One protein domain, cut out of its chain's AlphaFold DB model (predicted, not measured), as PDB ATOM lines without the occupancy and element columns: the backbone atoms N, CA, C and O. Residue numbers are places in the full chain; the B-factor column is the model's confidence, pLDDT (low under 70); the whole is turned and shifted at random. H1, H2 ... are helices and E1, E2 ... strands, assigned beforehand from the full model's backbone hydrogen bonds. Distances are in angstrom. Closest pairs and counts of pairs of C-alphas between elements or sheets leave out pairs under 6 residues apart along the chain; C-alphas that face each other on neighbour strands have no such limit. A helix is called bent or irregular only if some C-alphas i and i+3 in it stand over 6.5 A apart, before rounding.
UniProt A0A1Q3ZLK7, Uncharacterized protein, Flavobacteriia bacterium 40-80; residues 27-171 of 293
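AT A GLANCE: This is residues 27 to 171 of the 293 residues of an uncharacterized protein of Flavobacteriia bacterium 40-80 (UniProt A0A1Q3ZLK7). An elongated domain in two parts: a twisted, antiparallel sheet, E1 to E5, with H1 and H4 on it, and a helical hairpin, H2 and H3, that extends away from the sheet and makes the other end of the long axis. The meander E3 E4 E5, each strand the antiparallel neighbour of the one before, makes most of the sheet; E1 and the short E2 lie along different parts of E3. The printed part has 145 residues, with four named helices and five named strands in the order H1 E1 E2 H2 H3 E3 E4 E5 H4, of mixed class. It is only just loose, close to extended, with a radius of gyration of the C-alphas of 21.7 A and spans of 68 by 41 by 24 A.

HOW THE PARTS SIT: H1, residues 27 to 48, is on the branched sheet; its closest C-alphas to E1, residues 51 to 57, are those of Glu 42 and Tyr 52, 6.2 A apart. E1 and E2, residues 61 to 63, lie on one side of E3, residues 110 to 120, and E4, residues 124 to 135, on the other side. N 53 and O 118 of E1 and E3 are 3.0 A apart, N 63 and O 110 of E2 and E3 2.8 A, both within hydrogen-bond range. H2, residues 66 to 83, and H3, residues 89 to 104, are not on the sheet; this hairpin's helices touch, closest at the C-alphas of Ser 67 and Cys 102, 5.6 A, with a shallow tilt of 26 degrees, opposite ways. In the hairpin E3 and E4, N 115 and O 130 are 3.0 A apart. In the hairpin of E4 and E5, residues 140 to 152, N 127 and O 149 are 2.8 A apart; E5 bends by 60 degrees at residue 146. H4, residues 153 to 163, is on the sheet over E4 at a height of 7.5 A, slantwise to the strands at 41 degrees on the local plane. H1 and H4 are apart. Every O i to N i+4 pair is within hydrogen-bond range in H2 and H3, against 16 of 18 in H1 and 5 of 7 in H4.

IN THESE COORDINATES: H1 begins at C-alpha 27 (43.355, 28.875, -20.218) and is 32.1 A long; H2 is 26.2 A and H3 23.0 A. H1 and H4 are irregular: C-alphas 44 and 47 are 7.2 A apart, C-alphas 154 and 157 7.5 A. E1 is 18.1 A, E2 6.3 A, E3 30.0 A, E4 33.8 A and E5 30.7 A. H4, 15.5 A, ends at C-alpha 163 (31.440, 31.862, -40.866).

THE WHOLE: The C-alphas of Lys 86 and Ser 123 are the two farthest apart, 68.2 A. The printed part has no cut, and the links between its named elements are tight. Mean pLDDT of the printed part is 91.2, and no printed residue is under 70.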
ATOM      1  N   GLU A  27      44.478  29.660 -19.687       74.25
ATOM      2  CA  GLU A  27      43.355  28.875 -20.218       74.25
ATOM      3  C   GLU A  27      42.177  28.818 -19.241       74.25
ATOM      4  O   GLU A  27      41.062  29.180 -19.595       74.25
ATOM      5  N   SER A  28      42.420  28.473 -17.971       77.50
ATOM      6  CA  SER A  28      41.348  28.451 -16.962       77.50
ATOM      7  C   SER A  28      40.739  29.832 -16.707       77.50
ATOM      8  O   SER A  28      39.594  29.936 -16.275       77.50
ATOM      9  N   THR A  29      41.482  30.905 -16.979       82.69
ATOM     10  CA  THR A  29      40.960  32.273 -16.891       82.69
ATOM     11  C   THR A  29      40.126  32.624 -18.125       82.69
ATOM     12  O   THR A  29      39.115  33.303 -17.990       82.69
ATOM     13  N   LEU A  30      40.518  32.153 -19.314       85.69
ATOM     14  CA  LEU A  30      39.741  32.303 -20.546       85.69
ATOM     15  C   LEU A  30      38.389  31.590 -20.444       85.69
ATOM     16  O   LEU A  30      37.361  32.209 -20.695       85.69
ATOM     17  N   GLU A  31      38.379  30.331 -20.011       88.38
ATOM     18  CA  GLU A  31      37.139  29.554 -19.879       88.38
ATOM     19  C   GLU A  31      36.172  30.173 -18.861       88.38
ATOM     20  O   GLU A  31      34.969  30.218 -19.097       88.38
ATOM     21  N   LYS A  32      36.687  30.766 -17.774       89.81
ATOM     22  CA  LYS A  32      35.856  31.538 -16.834       89.81
ATOM     23  C   LYS A  32      35.202  32.756 -17.481       89.81
ATOM     24  O   LYS A  32      34.060  33.065 -17.158       89.81
ATOM     25  N   ARG A  33      35.915  33.460 -18.366       91.62
ATOM     26  CA  ARG A  33      35.361  34.618 -19.081       91.62
ATOM     27  C   ARG A  33      34.296  34.200 -20.085       91.62
ATOM     28  O   ARG A  33      33.267  34.858 -20.144       91.62
ATOM     29  N   LYS A  34      34.511  33.100 -20.812       93.69
ATOM     30  CA  LYS A  34      33.486  32.522 -21.691       93.69
ATOM     31  C   LYS A  34      32.242  32.146 -20.894       93.69
ATOM     32  O   LYS A  34      31.186  32.680 -21.176       93.69
ATOM     33  N   ALA A  35      32.384  31.366 -19.822       92.75
ATOM     34  CA  ALA A  35      31.253  30.977 -18.976       92.75
ATOM     35  C   ALA A  35      30.450  32.181 -18.448       92.75
ATOM     36  O   ALA A  35      29.224  32.157 -18.475       92.75
ATOM     37  N   LEU A  36      31.129  33.259 -18.033       93.62
ATOM     38  CA  LEU A  36      30.473  34.506 -17.629       93.62
ATOM     39  C   LEU A  36      29.649  35.130 -18.767       93.62
ATOM     40  O   LEU A  36      28.550  35.626 -18.524       93.62
ATOM     41  N   ILE A  37      30.186  35.145 -19.992       93.88
ATOM     42  CA  ILE A  37      29.486  35.663 -21.176       93.88
ATOM     43  C   ILE A  37      28.228  34.838 -21.438       93.88
ATOM     44  O   ILE A  37      27.153  35.416 -21.568       93.88
ATOM     45  N   GLU A  38      28.346  33.510 -21.460       94.25
ATOM     46  CA  GLU A  38      27.221  32.607 -21.733       94.25
ATOM     47  C   GLU A  38      26.124  32.750 -20.675       94.25
ATOM     48  O   GLU A  38      24.970  32.974 -21.029       94.25
ATOM     49  N   GLU A  39      26.486  32.750 -19.387       93.00
ATOM     50  CA  GLU A  39      25.538  32.962 -18.284       93.00
ATOM     51  C   GLU A  39      24.825  34.317 -18.402       93.00
ATOM     52  O   GLU A  39      23.617  34.419 -18.170       93.00
ATOM     53  N   THR A  40      25.559  35.366 -18.783       91.25
ATOM     54  CA  THR A  40      24.978  36.703 -18.950       91.25
ATOM     55  C   THR A  40      23.994  36.737 -20.118       91.25
ATOM     56  O   THR A  40      22.882  37.230 -19.955       91.25
ATOM     57  N   ILE A  41      24.363  36.172 -21.273       91.56
ATOM     58  CA  ILE A  41      23.490  36.105 -22.453       91.56
ATOM     59  C   ILE A  41      22.239  35.282 -22.133       91.56
ATOM     60  O   ILE A  41      21.123  35.747 -22.360       91.56
ATOM     61  N   GLU A  42      22.393  34.085 -21.569       90.56
ATOM     62  CA  GLU A  42      21.254  33.241 -21.203       90.56
ATOM     63  C   GLU A  42      20.287  33.978 -20.279       90.56
ATOM     64  O   GLU A  42      19.081  33.957 -20.511       90.56
ATOM     65  N   LYS A  43      20.804  34.690 -19.271       90.00
ATOM     66  CA  LYS A  43      19.990  35.471 -18.337       90.00
ATOM     67  C   LYS A  43      19.283  36.651 -19.006       90.00
ATOM     68  O   LYS A  43      18.098  36.862 -18.744       90.00
ATOM     69  N   ASP A  44      19.987  37.409 -19.841       87.88
ATOM     70  CA  ASP A  44      19.452  38.611 -20.490       87.88
ATOM     71  C   ASP A  44      18.376  38.266 -21.531       87.88
ATOM     72  O   ASP A  44      17.397  39.002 -21.691       87.88
ATOM     73  N   PHE A  45      18.509  37.114 -22.193       85.31
ATOM     74  CA  PHE A  45      17.581  36.657 -23.228       85.31
ATOM     75  C   PHE A  45      16.550  35.625 -22.744       85.31
ATOM     76  O   PHE A  45      15.589  35.349 -23.469       85.31
ATOM     77  N   LEU A  46      16.646  35.141 -21.496       81.75
ATOM     78  CA  LEU A  46      15.650  34.265 -20.863       81.75
ATOM     79  C   LEU A  46      14.198  34.771 -21.015       81.75
ATOM     80  O   LEU A  46      13.323  33.965 -21.354       81.75
ATOM     81  N   PRO A  47      13.891  36.077 -20.834       86.44
ATOM     82  CA  PRO A  47      12.522  36.582 -20.976       86.44
ATOM     83  C   PRO A  47      11.955  36.439 -22.394       86.44
ATOM     84  O   PRO A  47      10.737  36.410 -22.566       86.44
ATOM     85  N   MET A  48      12.819  36.336 -23.409       84.00
ATOM     86  CA  MET A  48      12.418  36.228 -24.813       84.00
ATOM     87  C   MET A  48      12.027  34.804 -25.222       84.00
ATOM     88  O   MET A  48      11.579  34.613 -26.349       84.00
ATOM     89  N   LYS A  49      12.174  33.812 -24.325       85.12
ATOM     90  CA  LYS A  49      11.910  32.385 -24.597       85.12
ATOM     91  C   LYS A  49      12.646  31.855 -25.835       85.12
ATOM     92  O   LYS A  49      12.129  30.987 -26.535       85.12
ATOM     93  N   LYS A  50      13.832  32.393 -26.109       87.25
ATOM     94  CA  LYS A  50      14.723  31.910 -27.165       87.25
ATOM     95  C   LYS A  50      15.785  31.009 -26.555       87.25
ATOM     96  O   LYS A  50      16.216  31.240 -25.427       87.25
ATOM     97  N   THR A  51      16.206  30.004 -27.309       90.12
ATOM     98  CA  THR A  51      17.294  29.116 -26.900       90.12
ATOM     99  C   THR A  51      18.614  29.719 -27.347       90.12
ATOM    100  O   THR A  51      18.816  29.958 -28.535       90.12
ATOM    101  N   TYR A  52      19.505  29.978 -26.396       93.06
ATOM    102  CA  TYR A  52      20.874  30.381 -26.684       93.06
ATOM    103  C   TYR A  52      21.685  29.183 -27.193       93.06
ATOM    104  O   TYR A  52      21.570  28.077 -26.662       93.06
ATOM    105  N   THR A  53      22.505  29.380 -28.224       92.62
ATOM    106  CA  THR A  53      23.484  28.379 -28.666       92.62
ATOM    107  C   THR A  53      24.780  29.064 -29.117       92.62
ATOM    108  O   THR A  53      24.749  29.917 -30.011       92.62
ATOM    109  N   PRO A  54      25.939  28.718 -28.523       93.50
ATOM    110  CA  PRO A  54      27.216  29.297 -28.923       93.50
ATOM    111  C   PRO A  54      27.620  28.795 -30.313       93.50
ATOM    112  O   PRO A  54      27.566  27.597 -30.586       93.50
ATOM    113  N   ILE A  55      28.098  29.696 -31.177       93.62
ATOM    114  CA  ILE A  55      28.718  29.316 -32.458       93.62
ATOM    115  C   ILE A  55      30.237  29.280 -32.316       93.62
ATOM    116  O   ILE A  55      30.879  28.308 -32.708       93.62
ATOM    117  N   GLY A  56      30.833  30.331 -31.749       92.81
ATOM    118  CA  GLY A  56      32.271  30.341 -31.518       92.81
ATOM    119  C   GLY A  56      32.813  31.621 -30.913       92.81
ATOM    120  O   GLY A  56      32.135  32.645 -30.827       92.81
ATOM    121  N   TYR A  57      34.070  31.539 -30.492       93.06
ATOM    122  CA  TYR A  57      34.815  32.648 -29.914       93.06
ATOM    123  C   TYR A  57      35.992  33.019 -30.809       93.06
ATOM    124  O   TYR A  57      36.673  32.151 -31.356       93.06
ATOM    125  N   GLY A  58      36.240  34.319 -30.931       88.44
ATOM    126  CA  GLY A  58      37.478  34.831 -31.497       88.44
ATOM    127  C   GLY A  58      38.644  34.716 -30.515       88.44
ATOM    128  O   GLY A  58      38.509  34.251 -29.384       88.44
ATOM    129  N   ASN A  59      39.810  35.194 -30.945       88.69
ATOM    130  CA  ASN A  59      40.972  35.285 -30.068       88.69
ATOM    131  C   ASN A  59      40.753  36.359 -28.993       88.69
ATOM    132  O   ASN A  59      40.394  37.493 -29.314       88.69
ATOM    133  N   SER A  60      41.040  36.007 -27.740       88.88
ATOM    134  CA  SER A  60      41.007  36.940 -26.614       88.88
ATOM    135  C   SER A  60      42.067  38.030 -26.776       88.88
ATOM    136  O   SER A  60      43.247  37.735 -26.996       88.88
ATOM    137  N   VAL A  61      41.665  39.293 -26.637       91.81
ATOM    138  CA  VAL A  61      42.567  40.448 -26.744       91.81
ATOM    139  C   VAL A  61      42.670  41.157 -25.400       91.81
ATOM    140  O   VAL A  61      41.677  41.606 -24.835       91.81
ATOM    141  N   LYS A  62      43.894  41.314 -24.892       90.94
ATOM    142  CA  LYS A  62      44.158  42.071 -23.664       90.94
ATOM    143  C   LYS A  62      44.422  43.540 -23.986       90.94
ATOM    144  O   LYS A  62      45.432  43.869 -24.604       90.94
ATOM    145  N   ILE A  63      43.562  44.420 -23.492       90.38
ATOM    146  CA  ILE A  63      43.666  45.870 -23.637       90.38
ATOM    147  C   ILE A  63      44.285  46.434 -22.357       90.38
ATOM    148  O   ILE A  63      43.708  46.359 -21.270       90.38
ATOM    149  N   LYS A  64      45.501  46.970 -22.484       89.25
ATOM    150  CA  LYS A  64      46.236  47.597 -21.383       89.25
ATOM    151  C   LYS A  64      46.122  49.124 -21.465       89.25
ATOM    152  O   LYS A  64      46.313  49.666 -22.556       89.25
ATOM    153  N   PRO A  65      45.913  49.820 -20.336       87.56
ATOM    154  CA  PRO A  65      46.060  51.269 -20.267       87.56
ATOM    155  C   PRO A  65      47.465  51.727 -20.677       87.56
ATOM    156  O   PRO A  65      48.442  50.981 -20.555       87.56
ATOM    157  N   VAL A  66      47.585  52.988 -21.099       86.75
ATOM    158  CA  VAL A  66      48.861  53.590 -21.533       86.75
ATOM    159  C   VAL A  66      49.938  53.500 -20.443       86.75
ATOM    160  O   VAL A  66      51.108  53.258 -20.742       86.75
ATOM    161  N   SER A  67      49.554  53.618 -19.167       85.19
ATOM    162  CA  SER A  67      50.477  53.484 -18.031       85.19
ATOM    163  C   SER A  67      51.209  52.136 -18.023       85.19
ATOM    164  O   SER A  67      52.414  52.082 -17.763       85.19
ATOM    165  N   TYR A  68      50.512  51.054 -18.372       88.19
ATOM    166  CA  TYR A  68      51.064  49.704 -18.430       88.19
ATOM    167  C   TYR A  68      51.947  49.482 -19.661       88.19
ATOM    168  O   TYR A  68      52.909  48.727 -19.574       88.19
ATOM    169  N   GLN A  69      51.685  50.167 -20.779       86.94
ATOM    170  CA  GLN A  69      52.552  50.098 -21.965       86.94
ATOM    171  C   GLN A  69      53.948  50.656 -21.667       86.94
ATOM    172  O   GLN A  69      54.964  50.069 -22.042       86.94
ATOM    173  N   LYS A  70      54.008  51.768 -20.923       88.19
ATOM    174  CA  LYS A  70      55.280  52.343 -20.475       88.19
ATOM    175  C   LYS A  70      56.022  51.396 -19.532       88.19
ATOM    176  O   LYS A  70      57.237  51.263 -19.641       88.19
ATOM    177  N   LEU A  71      55.299  50.717 -18.642       91.62
ATOM    178  CA  LEU A  71      55.883  49.720 -17.747       91.62
ATOM    179  C   LEU A  71      56.471  48.527 -18.519       91.62
ATOM    180  O   LEU A  71      57.595  48.121 -18.232       91.62
ATOM    181  N   ASP A  72      55.750  48.008 -19.519       90.25
ATOM    182  CA  ASP A  72      56.231  46.917 -20.375       90.25
ATOM    183  C   ASP A  72      57.540  47.306 -21.093       90.25
ATOM    184  O   ASP A  72      58.488  46.524 -21.104       90.25
ATOM    185  N   SER A  73      57.633  48.535 -21.616       92.19
ATOM    186  CA  SER A  73      58.846  49.042 -22.280       92.19
ATOM    187  C   SER A  73      60.057  49.122 -21.338       92.19
ATOM    188  O   SER A  73      61.172  48.750 -21.716       92.19
ATOM    189  N   LEU A  74      59.852  49.549 -20.085       92.88
ATOM    190  CA  LEU A  74      60.919  49.560 -19.076       92.88
ATOM    191  C   LEU A  74      61.398  48.137 -18.750       92.88
ATOM    192  O   LEU A  74      62.603  47.900 -18.650       92.88
ATOM    193  N   PHE A  75      60.476  47.176 -18.638       93.44
ATOM    194  CA  PHE A  75      60.823  45.769 -18.426       93.44
ATOM    195  C   PHE A  75      61.528  45.140 -19.627       93.44
ATOM    196  O   PHE A  75      62.465  44.364 -19.442       93.44
ATOM    197  N   GLU A  76      61.138  45.493 -20.849       93.88
ATOM    198  CA  GLU A  76      61.839  45.056 -22.055       93.88
ATOM    199  C   GLU A  76      63.282  45.571 -22.060       93.88
ATOM    200  O   GLU A  76      64.224  44.809 -22.301       93.88
ATOM    201  N   ARG A  77      63.481  46.847 -21.709       93.06
ATOM    202  CA  ARG A  77      64.825  47.412 -21.582       93.06
ATOM    203  C   ARG A  77      65.638  46.706 -20.499       93.06
ATOM    204  O   ARG A  77      66.812  46.409 -20.727       93.06
ATOM    205  N   LYS A  78      65.020  46.401 -19.355       94.00
ATOM    206  CA  LYS A  78      65.656  45.644 -18.270       94.00
ATOM    207  C   LYS A  78      66.098  44.270 -18.756       94.00
ATOM    208  O   LYS A  78      67.262  43.921 -18.593       94.00
ATOM    209  N   TYR A  79      65.220  43.546 -19.443       93.56
ATOM    210  CA  TYR A  79      65.532  42.241 -20.013       93.56
ATOM    211  C   TYR A  79      66.715  42.301 -20.995       93.56
ATOM    212  O   TYR A  79      67.618  41.467 -20.938       93.56
ATOM    213  N   GLN A  80      66.767  43.315 -21.865       94.12
ATOM    214  CA  GLN A  80      67.900  43.517 -22.777       94.12
ATOM    215  C   GLN A  80      69.225  43.747 -22.033       94.12
ATOM    216  O   GLN A  80      70.254  43.210 -22.445       94.12
ATOM    217  N   LEU A  81      69.212  44.526 -20.946       92.00
ATOM    218  CA  LEU A  81      70.398  44.791 -20.125       92.00
ATOM    219  C   LEU A  81      70.838  43.554 -19.334       92.00
ATOM    220  O   LEU A  81      72.027  43.228 -19.313       92.00
ATOM    221  N   GLU A  82      69.892  42.821 -18.753       92.12
ATOM    222  CA  GLU A  82      70.170  41.589 -18.012       92.12
ATOM    223  C   GLU A  82      70.773  40.510 -18.918       92.12
ATOM    224  O   GLU A  82      71.713  39.825 -18.514       92.12
ATOM    225  N   ARG A  83      70.326  40.417 -20.179       93.69
ATOM    226  CA  ARG A  83      70.917  39.514 -21.183       93.69
ATOM    227  C   ARG A  83      72.391  39.789 -21.474       93.69
ATOM    228  O   ARG A  83      73.101  38.866 -21.863       93.69
ATOM    229  N   ILE A  84      72.848  41.027 -21.298       94.81
ATOM    230  CA  ILE A  84      74.262  41.408 -21.446       94.81
ATOM    231  C   ILE A  84      74.977  41.534 -20.090       94.81
ATOM    232  O   ILE A  84      76.062  42.107 -20.017       94.81
ATOM    233  N   GLY A  85      74.372  41.019 -19.012       91.12
ATOM    234  CA  GLY A  85      74.943  41.004 -17.663       91.12
ATOM    235  C   GLY A  85      75.005  42.373 -16.979       91.12
ATOM    236  O   GLY A  85      75.704  42.518 -15.978       91.12
ATOM    237  N   LYS A  86      74.303  43.385 -17.502       91.44
ATOM    238  CA  LYS A  86      74.270  44.733 -16.927       91.44
ATOM    239  C   LYS A  86      73.034  44.919 -16.054       91.44
ATOM    240  O   LYS A  86      71.951  44.438 -16.372       91.44
ATOM    241  N   ARG A  87      73.208  45.668 -14.967       89.38
ATOM    242  CA  ARG A  87      72.125  46.167 -14.115       89.38
ATOM    243  C   ARG A  87      72.164  47.686 -14.109       89.38
ATOM    244  O   ARG A  87      73.246  48.265 -14.149       89.38
ATOM    245  N   ASP A  88      70.991  48.295 -14.056       92.00
ATOM    246  CA  ASP A  88      70.808  49.741 -14.094       92.00
ATOM    247  C   ASP A  88      69.864  50.134 -12.952       92.00
ATOM    248  O   ASP A  88      68.693  49.758 -12.946       92.00
ATOM    249  N   ALA A  89      70.406  50.817 -11.941       92.31
ATOM    250  CA  ALA A  89      69.656  51.190 -10.745       92.31
ATOM    251  C   ALA A  89      68.595  52.263 -11.038       92.31
ATOM    252  O   ALA A  89      67.517  52.219 -10.445       92.31
ATOM    253  N   ASP A  90      68.871  53.165 -11.983       92.75
ATOM    254  CA  ASP A  90      67.930  54.209 -12.389       92.75
ATOM    255  C   ASP A  90      66.744  53.586 -13.133       92.75
ATOM    256  O   ASP A  90      65.595  53.982 -12.933       92.75
ATOM    257  N   LEU A  91      67.000  52.544 -13.933       92.88
ATOM    258  CA  LEU A  91      65.945  51.760 -14.572       92.88
ATOM    259  C   LEU A  91      65.073  51.012 -13.553       92.88
ATOM    260  O   LEU A  91      63.851  51.007 -13.697       92.88
ATOM    261  N   GLU A  92      65.663  50.393 -12.527       92.81
ATOM    262  CA  GLU A  92      64.891  49.731 -11.462       92.81
ATOM    263  C   GLU A  92      64.006  50.726 -10.704       92.81
ATOM    264  O   GLU A  92      62.852  50.421 -10.393       92.81
ATOM    265  N   GLU A  93      64.517  51.926 -10.430       93.81
ATOM    266  CA  GLU A  93      63.740  52.976  -9.775       93.81
ATOM    267  C   GLU A  93      62.620  53.497 -10.684       93.81
ATOM    268  O   GLU A  93      61.473  53.615 -10.250       93.81
ATOM    269  N   ALA A  94      62.898  53.697 -11.975       92.00
ATOM    270  CA  ALA A  94      61.880  54.051 -12.961       92.00
ATOM    271  C   ALA A  94      60.775  52.985 -13.061       92.00
ATOM    272  O   ALA A  94      59.595  53.333 -13.145       92.00
ATOM    273  N   ILE A  95      61.131  51.694 -13.005       92.75
ATOM    274  CA  ILE A  95      60.167  50.585 -12.963       92.75
ATOM    275  C   ILE A  95      59.298  50.683 -11.707       92.75
ATOM    276  O   ILE A  95      58.077  50.611 -11.826       92.75
ATOM    277  N   LYS A  96      59.883  50.881 -10.519       93.31
ATOM    278  CA  LYS A  96      59.115  51.013  -9.267       93.31
ATOM    279  C   LYS A  96      58.159  52.203  -9.296       93.31
ATOM    280  O   LYS A  96      56.989  52.052  -8.952       93.31
ATOM    281  N   ILE A  97      58.626  53.368  -9.749       90.88
ATOM    282  CA  ILE A  97      57.783  54.563  -9.896       90.88
ATOM    283  C   ILE A  97      56.624  54.261 -10.847       90.88
ATOM    284  O   ILE A  97      55.466  54.528 -10.528       90.88
ATOM    285  N   GLN A  98      56.910  53.645 -11.995       91.00
ATOM    286  CA  GLN A  98      55.878  53.318 -12.969       91.00
ATOM    287  C   GLN A  98      54.905  52.241 -12.455       91.00
ATOM    288  O   GLN A  98      53.720  52.311 -12.765       91.00
ATOM    289  N   GLN A  99      55.349  51.292 -11.624       90.31
ATOM    290  CA  GLN A  99      54.461  50.345 -10.940       90.31
ATOM    291  C   GLN A  99      53.470  51.061 -10.019       90.31
ATOM    292  O   GLN A  99      52.290  50.718 -10.035       90.31
ATOM    293  N   ILE A 100      53.916  52.072  -9.265       90.00
ATOM    294  CA  ILE A 100      53.036  52.898  -8.423       90.00
ATOM    295  C   ILE A 100      52.036  53.667  -9.297       90.00
ATOM    296  O   ILE A 100      50.848  53.708  -8.983       90.00
ATOM    297  N   VAL A 101      52.483  54.230 -10.425       87.69
ATOM    298  CA  VAL A 101      51.587  54.891 -11.393       87.69
ATOM    299  C   VAL A 101      50.527  53.917 -11.909       87.69
ATOM    300  O   VAL A 101      49.352  54.256 -11.902       87.69
ATOM    301  N   CYS A 102      50.908  52.697 -12.297       86.25
ATOM    302  CA  CYS A 102      49.965  51.668 -12.741       86.25
ATOM    303  C   CYS A 102      48.995  51.218 -11.638       86.25
ATOM    304  O   CYS A 102      47.850  50.902 -11.936       86.25
ATOM    305  N   GLN A 103      49.431  51.175 -10.375       84.25
ATOM    306  CA  GLN A 103      48.561  50.843  -9.239       84.25
ATOM    307  C   GLN A 103      47.514  51.929  -8.966       84.25
ATOM    308  O   GLN A 103      46.417  51.603  -8.519       84.25
ATOM    309  N   ASN A 104      47.853  53.189  -9.244       85.19
ATOM    310  CA  ASN A 104      46.971  54.343  -9.069       85.19
ATOM    311  C   ASN A 104      46.197  54.723 -10.344       85.19
ATOM    312  O   ASN A 104      45.390  55.649 -10.307       85.19
ATOM    313  N   ASP A 105      46.447  54.050 -11.471       82.56
ATOM    314  CA  ASP A 105      45.703  54.273 -12.706       82.56
ATOM    315  C   ASP A 105      44.275  53.750 -12.533       82.56
ATOM    316  O   ASP A 105      44.050  52.576 -12.233       82.56
ATOM    317  N   THR A 106      43.298  54.635 -12.717       81.75
ATOM    318  CA  THR A 106      41.875  54.292 -12.634       81.75
ATOM    319  C   THR A 106      41.394  53.515 -13.856       81.75
ATOM    320  O   THR A 106      40.317  52.927 -13.816       81.75
ATOM    321  N   ASN A 107      42.160  53.519 -14.951       83.69
ATOM    322  CA  ASN A 107      41.826  52.751 -16.141       83.69
ATOM    323  C   ASN A 107      42.122  51.269 -15.902       83.69
ATOM    324  O   ASN A 107      43.250  50.869 -15.612       83.69
ATOM    325  N   GLU A 108      41.098  50.434 -16.044       84.44
ATOM    326  CA  GLU A 108      41.232  48.998 -15.836       84.44
ATOM    327  C   GLU A 108      41.862  48.305 -17.052       84.44
ATOM    328  O   GLU A 108      41.692  48.708 -18.203       84.44
ATOM    329  N   ILE A 109      42.580  47.209 -16.797       88.25
ATOM    330  CA  ILE A 109      42.935  46.254 -17.849       88.25
ATOM    331  C   ILE A 109      41.658  45.520 -18.253       88.25
ATOM    332  O   ILE A 109      41.017  44.897 -17.400       88.25
ATOM    333  N   LEU A 110      41.354  45.541 -19.547       92.25
ATOM    334  CA  LEU A 110      40.204  44.858 -20.122       92.25
ATOM    335  C   LEU A 110      40.653  43.663 -20.966       92.25
ATOM    336  O   LEU A 110      41.733  43.652 -21.561       92.25
ATOM    337  N   TYR A 111      39.798  42.659 -21.022       92.88
ATOM    338  CA  TYR A 111      39.863  41.519 -21.915       92.88
ATOM    339  C   TYR A 111      38.675  41.638 -22.855       92.88
ATOM    340  O   TYR A 111      37.532  41.673 -22.406       92.88
ATOM    341  N   LEU A 112      38.966  41.753 -24.141       94.44
ATOM    342  CA  LEU A 112      37.981  41.740 -25.202       94.44
ATOM    343  C   LEU A 112      37.825  40.300 -25.686       94.44
ATOM    344  O   LEU A 112      38.765  39.720 -26.234       94.44
ATOM    345  N   GLU A 113      36.635  39.749 -25.486       95.12
ATOM    346  CA  GLU A 113      36.223  38.461 -26.030       95.12
ATOM    347  C   GLU A 113      35.217  38.705 -27.153       95.12
ATOM    348  O   GLU A 113      34.186  39.346 -26.950       95.12
ATOM    349  N   ARG A 114      35.518  38.202 -28.351       94.94
ATOM    350  CA  ARG A 114      34.572  38.217 -29.469       94.94
ATOM    351  C   ARG A 114      33.775  36.942 -29.470       94.94
ATOM    352  O   ARG A 114      34.377  35.869 -29.447       94.94
ATOM    353  N   HIS A 115      32.463  37.054 -29.561       95.81
ATOM    354  CA  HIS A 115      31.597  35.892 -29.546       95.81
ATOM    355  C   HIS A 115      30.507  36.001 -30.608       95.81
ATOM    356  O   HIS A 115      29.930  37.069 -30.813       95.81
ATOM    357  N   VAL A 116      30.261  34.888 -31.294       95.81
ATOM    358  CA  VAL A 116      29.142  34.707 -32.215       95.81
ATOM    359  C   VAL A 116      28.248  33.613 -31.646       95.81
ATOM    360  O   VAL A 116      28.744  32.550 -31.260       95.81
ATOM    361  N   PHE A 117      26.946  33.863 -31.613       95.31
ATOM    362  CA  PHE A 117      25.949  32.941 -31.073       95.31
ATOM    363  C   PHE A 117      24.605  33.091 -31.777       95.31
ATOM    364  O   PHE A 117      24.361  34.081 -32.473       95.31
ATOM    365  N   THR A 118      23.737  32.098 -31.593       95.19
ATOM    366  CA  THR A 118      22.344  32.144 -32.034       95.19
ATOM    367  C   THR A 118      21.394  32.283 -30.853       95.19
ATOM    368  O   THR A 118      21.643  31.795 -29.748       95.19
ATOM    369  N   LEU A 119      20.273  32.950 -31.113       94.00
ATOM    370  CA  LEU A 119      19.066  32.919 -30.303       94.00
ATOM    371  C   LEU A 119      17.958  32.296 -31.157       94.00
ATOM    372  O   LEU A 119      17.403  32.936 -32.058       94.00
ATOM    373  N   GLU A 120      17.663  31.028 -30.906       91.06
ATOM    374  CA  GLU A 120      16.735  30.237 -31.709       91.06
ATOM    375  C   GLU A 120      15.298  30.367 -31.202       91.06
ATOM    376  O   GLU A 120      15.021  30.208 -30.010       91.06
ATOM    377  N   GLY A 121      14.377  30.649 -32.127       86.31
ATOM    378  CA  GLY A 121      12.934  30.561 -31.921       86.31
ATOM    379  C   GLY A 121      12.312  29.413 -32.724       86.31
ATOM    380  O   GLY A 121      12.996  28.538 -33.256       86.31
ATOM    381  N   ASP A 122      10.984  29.425 -32.859       85.94
ATOM    382  CA  ASP A 122      10.253  28.307 -33.471       85.94
ATOM    383  C   ASP A 122      10.579  28.086 -34.958       85.94
ATOM    384  O   ASP A 122      10.606  26.943 -35.418       85.94
ATOM    385  N   SER A 123      10.825  29.151 -35.727       87.31
ATOM    386  CA  SER A 123      11.079  29.078 -37.181       87.31
ATOM    387  C   SER A 123      12.263  29.919 -37.663       87.31
ATOM    388  O   SER A 123      12.831  29.632 -38.718       87.31
ATOM    389  N   SER A 124      12.676  30.906 -36.874       91.69
ATOM    390  CA  SER A 124      13.801  31.790 -37.155       91.69
ATOM    391  C   SER A 124      14.888  31.639 -36.098       91.69
ATOM    392  O   SER A 124      14.617  31.269 -34.954       91.69
ATOM    393  N   ALA A 125      16.110  31.973 -36.482       94.00
ATOM    394  CA  ALA A 125      17.232  32.146 -35.582       94.00
ATOM    395  C   ALA A 125      17.829  33.534 -35.789       94.00
ATOM    396  O   ALA A 125      18.041  33.973 -36.922       94.00
ATOM    397  N   GLU A 126      18.079  34.225 -34.683       94.94
ATOM    398  CA  GLU A 126      18.831  35.471 -34.686       94.94
ATOM    399  C   GLU A 126      20.288  35.151 -34.398       94.94
ATOM    400  O   GLU A 126      20.608  34.568 -33.366       94.94
ATOM    401  N   ILE A 127      21.167  35.521 -35.315       95.81
ATOM    402  CA  ILE A 127      22.605  35.416 -35.137       95.81
ATOM    403  C   ILE A 127      23.103  36.760 -34.637       95.81
ATOM    404  O   ILE A 127      22.820  37.792 -35.245       95.81
ATOM    405  N   LEU A 128      23.877  36.740 -33.561       95.19
ATOM    406  CA  LEU A 128      24.489  37.924 -32.983       95.19
ATOM    407  C   LEU A 128      26.000  37.734 -32.924       95.19
ATOM    408  O   LEU A 128      26.493  36.685 -32.508       95.19
ATOM    409  N   SER A 129      26.734  38.769 -33.327       94.56
ATOM    410  CA  SER A 129      28.160  38.903 -33.051       94.56
ATOM    411  C   SER A 129      28.369  40.081 -32.117       94.56
ATOM    412  O   SER A 129      27.774  41.144 -32.307       94.56
ATOM    413  N   GLY A 130      29.197  39.893 -31.092       95.00
ATOM    414  CA  GLY A 130      29.477  40.941 -30.125       95.00
ATOM    415  C   GLY A 130      30.896  40.923 -29.581       95.00
ATOM    416  O   GLY A 130      31.546  39.880 -29.477       95.00
ATOM    417  N   ASP A 131      31.339  42.120 -29.212       96.12
ATOM    418  CA  ASP A 131      32.541  42.405 -28.442       96.12
ATOM    419  C   ASP A 131      32.159  42.517 -26.953       96.12
ATOM    420  O   ASP A 131      31.399  43.411 -26.563       96.12
ATOM    421  N   PHE A 132      32.700  41.630 -26.119       96.00
ATOM    422  CA  PHE A 132      32.459  41.577 -24.675       96.00
ATOM    423  C   PHE A 132      33.704  42.056 -23.928       96.00
ATOM    424  O   PHE A 132      34.768  41.438 -24.013       96.00
ATOM    425  N   TYR A 133      33.581  43.159 -23.193       94.56
ATOM    426  CA  TYR A 133      34.676  43.775 -22.448       94.56
ATOM    427  C   TYR A 133      34.599  43.361 -20.983       94.56
ATOM    428  O   TYR A 133      33.674  43.739 -20.265       94.56
ATOM    429  N   ILE A 134      35.591  42.599 -20.531       93.81
ATOM    430  CA  ILE A 134      35.641  42.012 -19.191       93.81
ATOM    431  C   ILE A 134      36.873  42.532 -18.455       93.81
ATOM    432  O   ILE A 134      37.960  42.581 -19.025       93.81
ATOM    433  N   ASN A 135      36.752  42.908 -17.184       90.56
ATOM    434  CA  ASN A 135      37.912  43.354 -16.406       90.56
ATOM    435  C   ASN A 135      38.711  42.185 -15.790       90.56
ATOM    436  O   ASN A 135      38.364  41.009 -15.897       90.56
ATOM    437  N   LYS A 136      39.808  42.502 -15.091       84.50
ATOM    438  CA  LYS A 136      40.654  41.505 -14.401       84.50
ATOM    439  C   LYS A 136      39.952  40.739 -13.268       84.50
ATOM    440  O   LYS A 136      40.474  39.713 -12.841       84.50
ATOM    441  N   GLN A 137      38.813  41.226 -12.780       85.56
ATOM    442  CA  GLN A 137      37.981  40.571 -11.770       85.56
ATOM    443  C   GLN A 137      36.932  39.629 -12.381       85.56
ATOM    444  O   GLN A 137      36.184  39.010 -11.632       85.56
ATOM    445  N   ASN A 138      36.921  39.459 -13.710       85.50
ATOM    446  CA  ASN A 138      35.871  38.756 -14.450       85.50
ATOM    447  C   ASN A 138      34.493  39.400 -14.249       85.50
ATOM    448  O   ASN A 138      33.502  38.716 -14.031       85.50
ATOM    449  N   GLU A 139      34.436  40.725 -14.317       89.50
ATOM    450  CA  GLU A 139      33.185  41.471 -14.382       89.50
ATOM    451  C   GLU A 139      32.992  41.981 -15.806       89.50
ATOM    452  O   GLU A 139      33.894  42.610 -16.374       89.50
ATOM    453  N   LEU A 140      31.814  41.729 -16.373       91.88
ATOM    454  CA  LEU A 140      31.425  42.278 -17.663       91.88
ATOM    455  C   LEU A 140      31.175  43.784 -17.514       91.88
ATOM    456  O   LEU A 140      30.345  44.210 -16.710       91.88
ATOM    457  N   LYS A 141      31.926  44.593 -18.260       93.69
ATOM    458  CA  LYS A 141      31.845  46.060 -18.228       93.69
ATOM    459  C   LYS A 141      31.008  46.617 -19.362       93.69
ATOM    460  O   LYS A 141      30.287  47.586 -19.159       93.69
ATOM    461  N   GLU A 142      31.124  46.025 -20.543       93.06
ATOM    462  CA  GLU A 142      30.453  46.515 -21.740       93.06
ATOM    463  C   GLU A 142      30.226  45.372 -22.733       93.06
ATOM    464  O   GLU A 142      31.068  44.480 -22.866       93.06
ATOM    465  N   VAL A 143      29.103  45.428 -23.447       94.00
ATOM    466  CA  VAL A 143      28.784  44.551 -24.580       94.00
ATOM    467  C   VAL A 143      28.469  45.433 -25.777       94.00
ATOM    468  O   VAL A 143      27.625  46.326 -25.684       94.00
ATOM    469  N   LYS A 144      29.132  45.188 -26.908       94.69
ATOM    470  CA  LYS A 144      28.842  45.861 -28.182       94.69
ATOM    471  C   LYS A 144      28.500  44.830 -29.232       94.69
ATOM    472  O   LYS A 144      29.385  44.114 -29.688       94.69
ATOM    473  N   PHE A 145      27.239  44.781 -29.639       93.06
ATOM    474  CA  PHE A 145      26.844  43.980 -30.790       93.06
ATOM    475  C   PHE A 145      27.335  44.651 -32.072       93.06
ATOM    476  O   PHE A 145      27.068  45.830 -32.308       93.06
ATOM    477  N   THR A 146      28.097  43.908 -32.865       90.75
ATOM    478  CA  THR A 146      28.711  44.367 -34.116       90.75
ATOM    479  C   THR A 146      27.881  43.960 -35.324       90.75
ATOM    480  O   THR A 146      27.774  44.729 -36.275       90.75
ATOM    481  N   GLU A 147      27.263  42.781 -35.278       90.06
ATOM    482  CA  GLU A 147      26.420  42.252 -36.347       90.06
ATOM    483  C   GLU A 147      25.194  41.543 -35.762       90.06
ATOM    484  O   GLU A 147      25.263  40.913 -34.702       90.06
ATOM    485  N   SER A 148      24.070  41.647 -36.469       93.25
ATOM    486  CA  SER A 148      22.831  40.942 -36.164       93.25
ATOM    487  C   SER A 148      22.165  40.538 -37.471       93.25
ATOM    488  O   SER A 148      21.987  41.390 -38.339       93.25
ATOM    489  N   TYR A 149      21.822  39.258 -37.600       94.88
ATOM    490  CA  TYR A 149      21.113  38.721 -38.759       94.88
ATOM    491  C   TYR A 149      19.929  37.880 -38.303       94.88
ATOM    492  O   TYR A 149      20.064  37.080 -37.376       94.88
ATOM    493  N   SER A 150      18.790  37.998 -38.982       94.81
ATOM    494  CA  SER A 150      17.679  37.057 -38.838       94.81
ATOM    495  C   SER A 150      17.648  36.098 -40.025       94.81
ATOM    496  O   SER A 150      17.578  36.531 -41.173       94.81
ATOM    497  N   ILE A 151      17.703  34.791 -39.759       94.88
ATOM    498  CA  ILE A 151      17.633  33.752 -40.795       94.88
ATOM    499  C   ILE A 151      16.627  32.664 -40.423       94.88
ATOM    500  O   ILE A 151      16.280  32.475 -39.254       94.88
ATOM    501  N   ASN A 152      16.192  31.877 -41.406       94.31
ATOM    502  CA  ASN A 152      15.478  30.637 -41.125       94.31
ATOM    503  C   ASN A 152      16.381  29.652 -40.362       94.31
ATOM    504  O   ASN A 152      17.519  29.391 -40.765       94.31
ATOM    505  N   LYS A 153      15.849  29.041 -39.295       92.94
ATOM    506  CA  LYS A 153      16.609  28.111 -38.440       92.94
ATOM    507  C   LYS A 153      17.191  26.907 -39.194       92.94
ATOM    508  O   LYS A 153      18.206  26.347 -38.792       92.94
ATOM    509  N   ASN A 154      16.590  26.524 -40.323       93.56
ATOM    510  CA  ASN A 154      17.067  25.415 -41.153       93.56
ATOM    511  C   ASN A 154      18.450  25.679 -41.776       93.56
ATOM    512  O   ASN A 154      19.093  24.742 -42.249       93.56
ATOM    513  N   TYR A 155      18.912  26.933 -41.779       95.38
ATOM    514  CA  TYR A 155      20.198  27.328 -42.341       95.38
ATOM    515  C   TYR A 155      21.310  27.530 -41.300       95.38
ATOM    516  O   TYR A 155      22.433  27.822 -41.699       95.38
ATOM    517  N   ILE A 156      21.064  27.317 -39.999       93.75
ATOM    518  CA  ILE A 156      22.075  27.532 -38.939       93.75
ATOM    519  C   ILE A 156      23.346  26.712 -39.189       93.75
ATOM    520  O   ILE A 156      24.448  27.253 -39.134       93.75
ATOM    521  N   ASN A 157      23.211  25.434 -39.553       93.62
ATOM    522  CA  ASN A 157      24.369  24.586 -39.850       93.62
ATOM    523  C   ASN A 157      25.196  25.133 -41.026       93.62
ATOM    524  O   ASN A 157      26.423  25.117 -40.981       93.62
ATOM    525  N   TYR A 158      24.535  25.658 -42.062       96.19
ATOM    526  CA  TYR A 158      25.227  26.289 -43.188       96.19
ATOM    527  C   TYR A 158      25.869  27.613 -42.782       96.19
ATOM    528  O   TYR A 158      26.957  27.919 -43.257       96.19
ATOM    529  N   TYR A 159      25.251  28.370 -41.872       96.06
ATOM    530  CA  TYR A 159      25.853  29.579 -41.321       96.06
ATOM    531  C   TYR A 159      27.139  29.277 -40.545       96.06
ATOM    532  O   TYR A 159      28.138  29.969 -40.731       96.06
ATOM    533  N   MET A 160      27.152  28.223 -39.722       94.19
ATOM    534  CA  MET A 160      28.364  27.791 -39.014       94.19
ATOM    535  C   MET A 160      29.486  27.443 -39.999       94.19
ATOM    536  O   MET A 160      30.614  27.903 -39.853       94.19
ATOM    537  N   VAL A 161      29.166  26.686 -41.047       95.44
ATOM    538  CA  VAL A 161      30.125  26.345 -42.106       95.44
ATOM    539  C   VAL A 161      30.624  27.606 -42.830       95.44
ATOM    540  O   VAL A 161      31.825  27.752 -43.051       95.44
ATOM    541  N   TYR A 162      29.725  28.553 -43.115       96.50
ATOM    542  CA  TYR A 162      30.020  29.817 -43.791       96.50
ATOM    543  C   TYR A 162      30.933  30.740 -42.979       96.50
ATOM    544  O   TYR A 162      31.897  31.294 -43.509       96.50
ATOM    545  N   ILE A 163      30.663  30.924 -41.684       93.50
ATOM    546  CA  ILE A 163      31.440  31.862 -40.866       93.50
ATOM    547  C   ILE A 163      32.873  31.361 -40.639       93.50
ATOM    548  O   ILE A 163      33.793  32.176 -40.603       93.50
ATOM    549  N   PHE A 164      33.068  30.039 -40.583       93.31
ATOM    550  CA  PHE A 164      34.369  29.397 -40.373       93.31
ATOM    551  C   PHE A 164      35.093  28.971 -41.656       93.31
ATOM    552  O   PHE A 164      36.125  28.309 -41.559       93.31
ATOM    553  N   ASP A 165      34.577  29.330 -42.836       95.38
ATOM    554  CA  ASP A 165      35.164  28.973 -44.136       95.38
ATOM    555  C   ASP A 165      35.421  27.458 -44.282       95.38
ATOM    556  O   ASP A 165      36.443  27.018 -44.805       95.38
ATOM    557  N   GLN A 166      34.498  26.631 -43.783       95.19
ATOM    558  CA  GLN A 166      34.630  25.171 -43.823       95.19
ATOM    559  C   GLN A 166      34.229  24.604 -45.197       95.19
ATOM    560  O   GLN A 166      33.400  25.200 -45.884       95.19
ATOM    561  N   PRO A 167      34.763  23.452 -45.633       96.12
ATOM    562  CA  PRO A 167      34.295  22.813 -46.861       96.12
ATOM    563  C   PRO A 167      32.811  22.425 -46.747       96.12
ATOM    564  O   PRO A 167      32.378  21.832 -45.759       96.12
ATOM    565  N   PHE A 168      32.030  22.733 -47.782       96.25
ATOM    566  CA  PHE A 168      30.591  22.474 -47.872       96.25
ATOM    567  C   PHE A 168      30.182  21.733 -49.146       96.25
ATOM    568  O   PHE A 168      29.026  21.356 -49.286       96.25
ATOM    569  N   LEU A 169      31.093  21.454 -50.075       94.88
ATOM    570  CA  LEU A 169      30.828  20.564 -51.204       94.88
ATOM    571  C   LEU A 169      31.015  19.085 -50.840       94.88
ATOM    572  O   LEU A 169      30.653  18.215 -51.629       94.88
ATOM    573  N   GLY A 170      31.467  18.777 -49.619       85.50
ATOM    574  CA  GLY A 170      31.638  17.412 -49.097       85.50
ATOM    575  C   GLY A 170      33.030  16.816 -49.289       85.50
ATOM    576  O   GLY A 170      33.193  15.614 -49.097       85.50
ATOM    577  N   GLY A 171      34.011  17.632 -49.677       86.00
ATOM    578  CA  GLY A 171      35.424  17.269 -49.604       86.00
ATOM    579  C   GLY A 171      35.980  17.416 -48.185       86.00
ATOM    580  O   GLY A 171      35.416  18.127 -47.357       86.00
TER     581      GLY A 171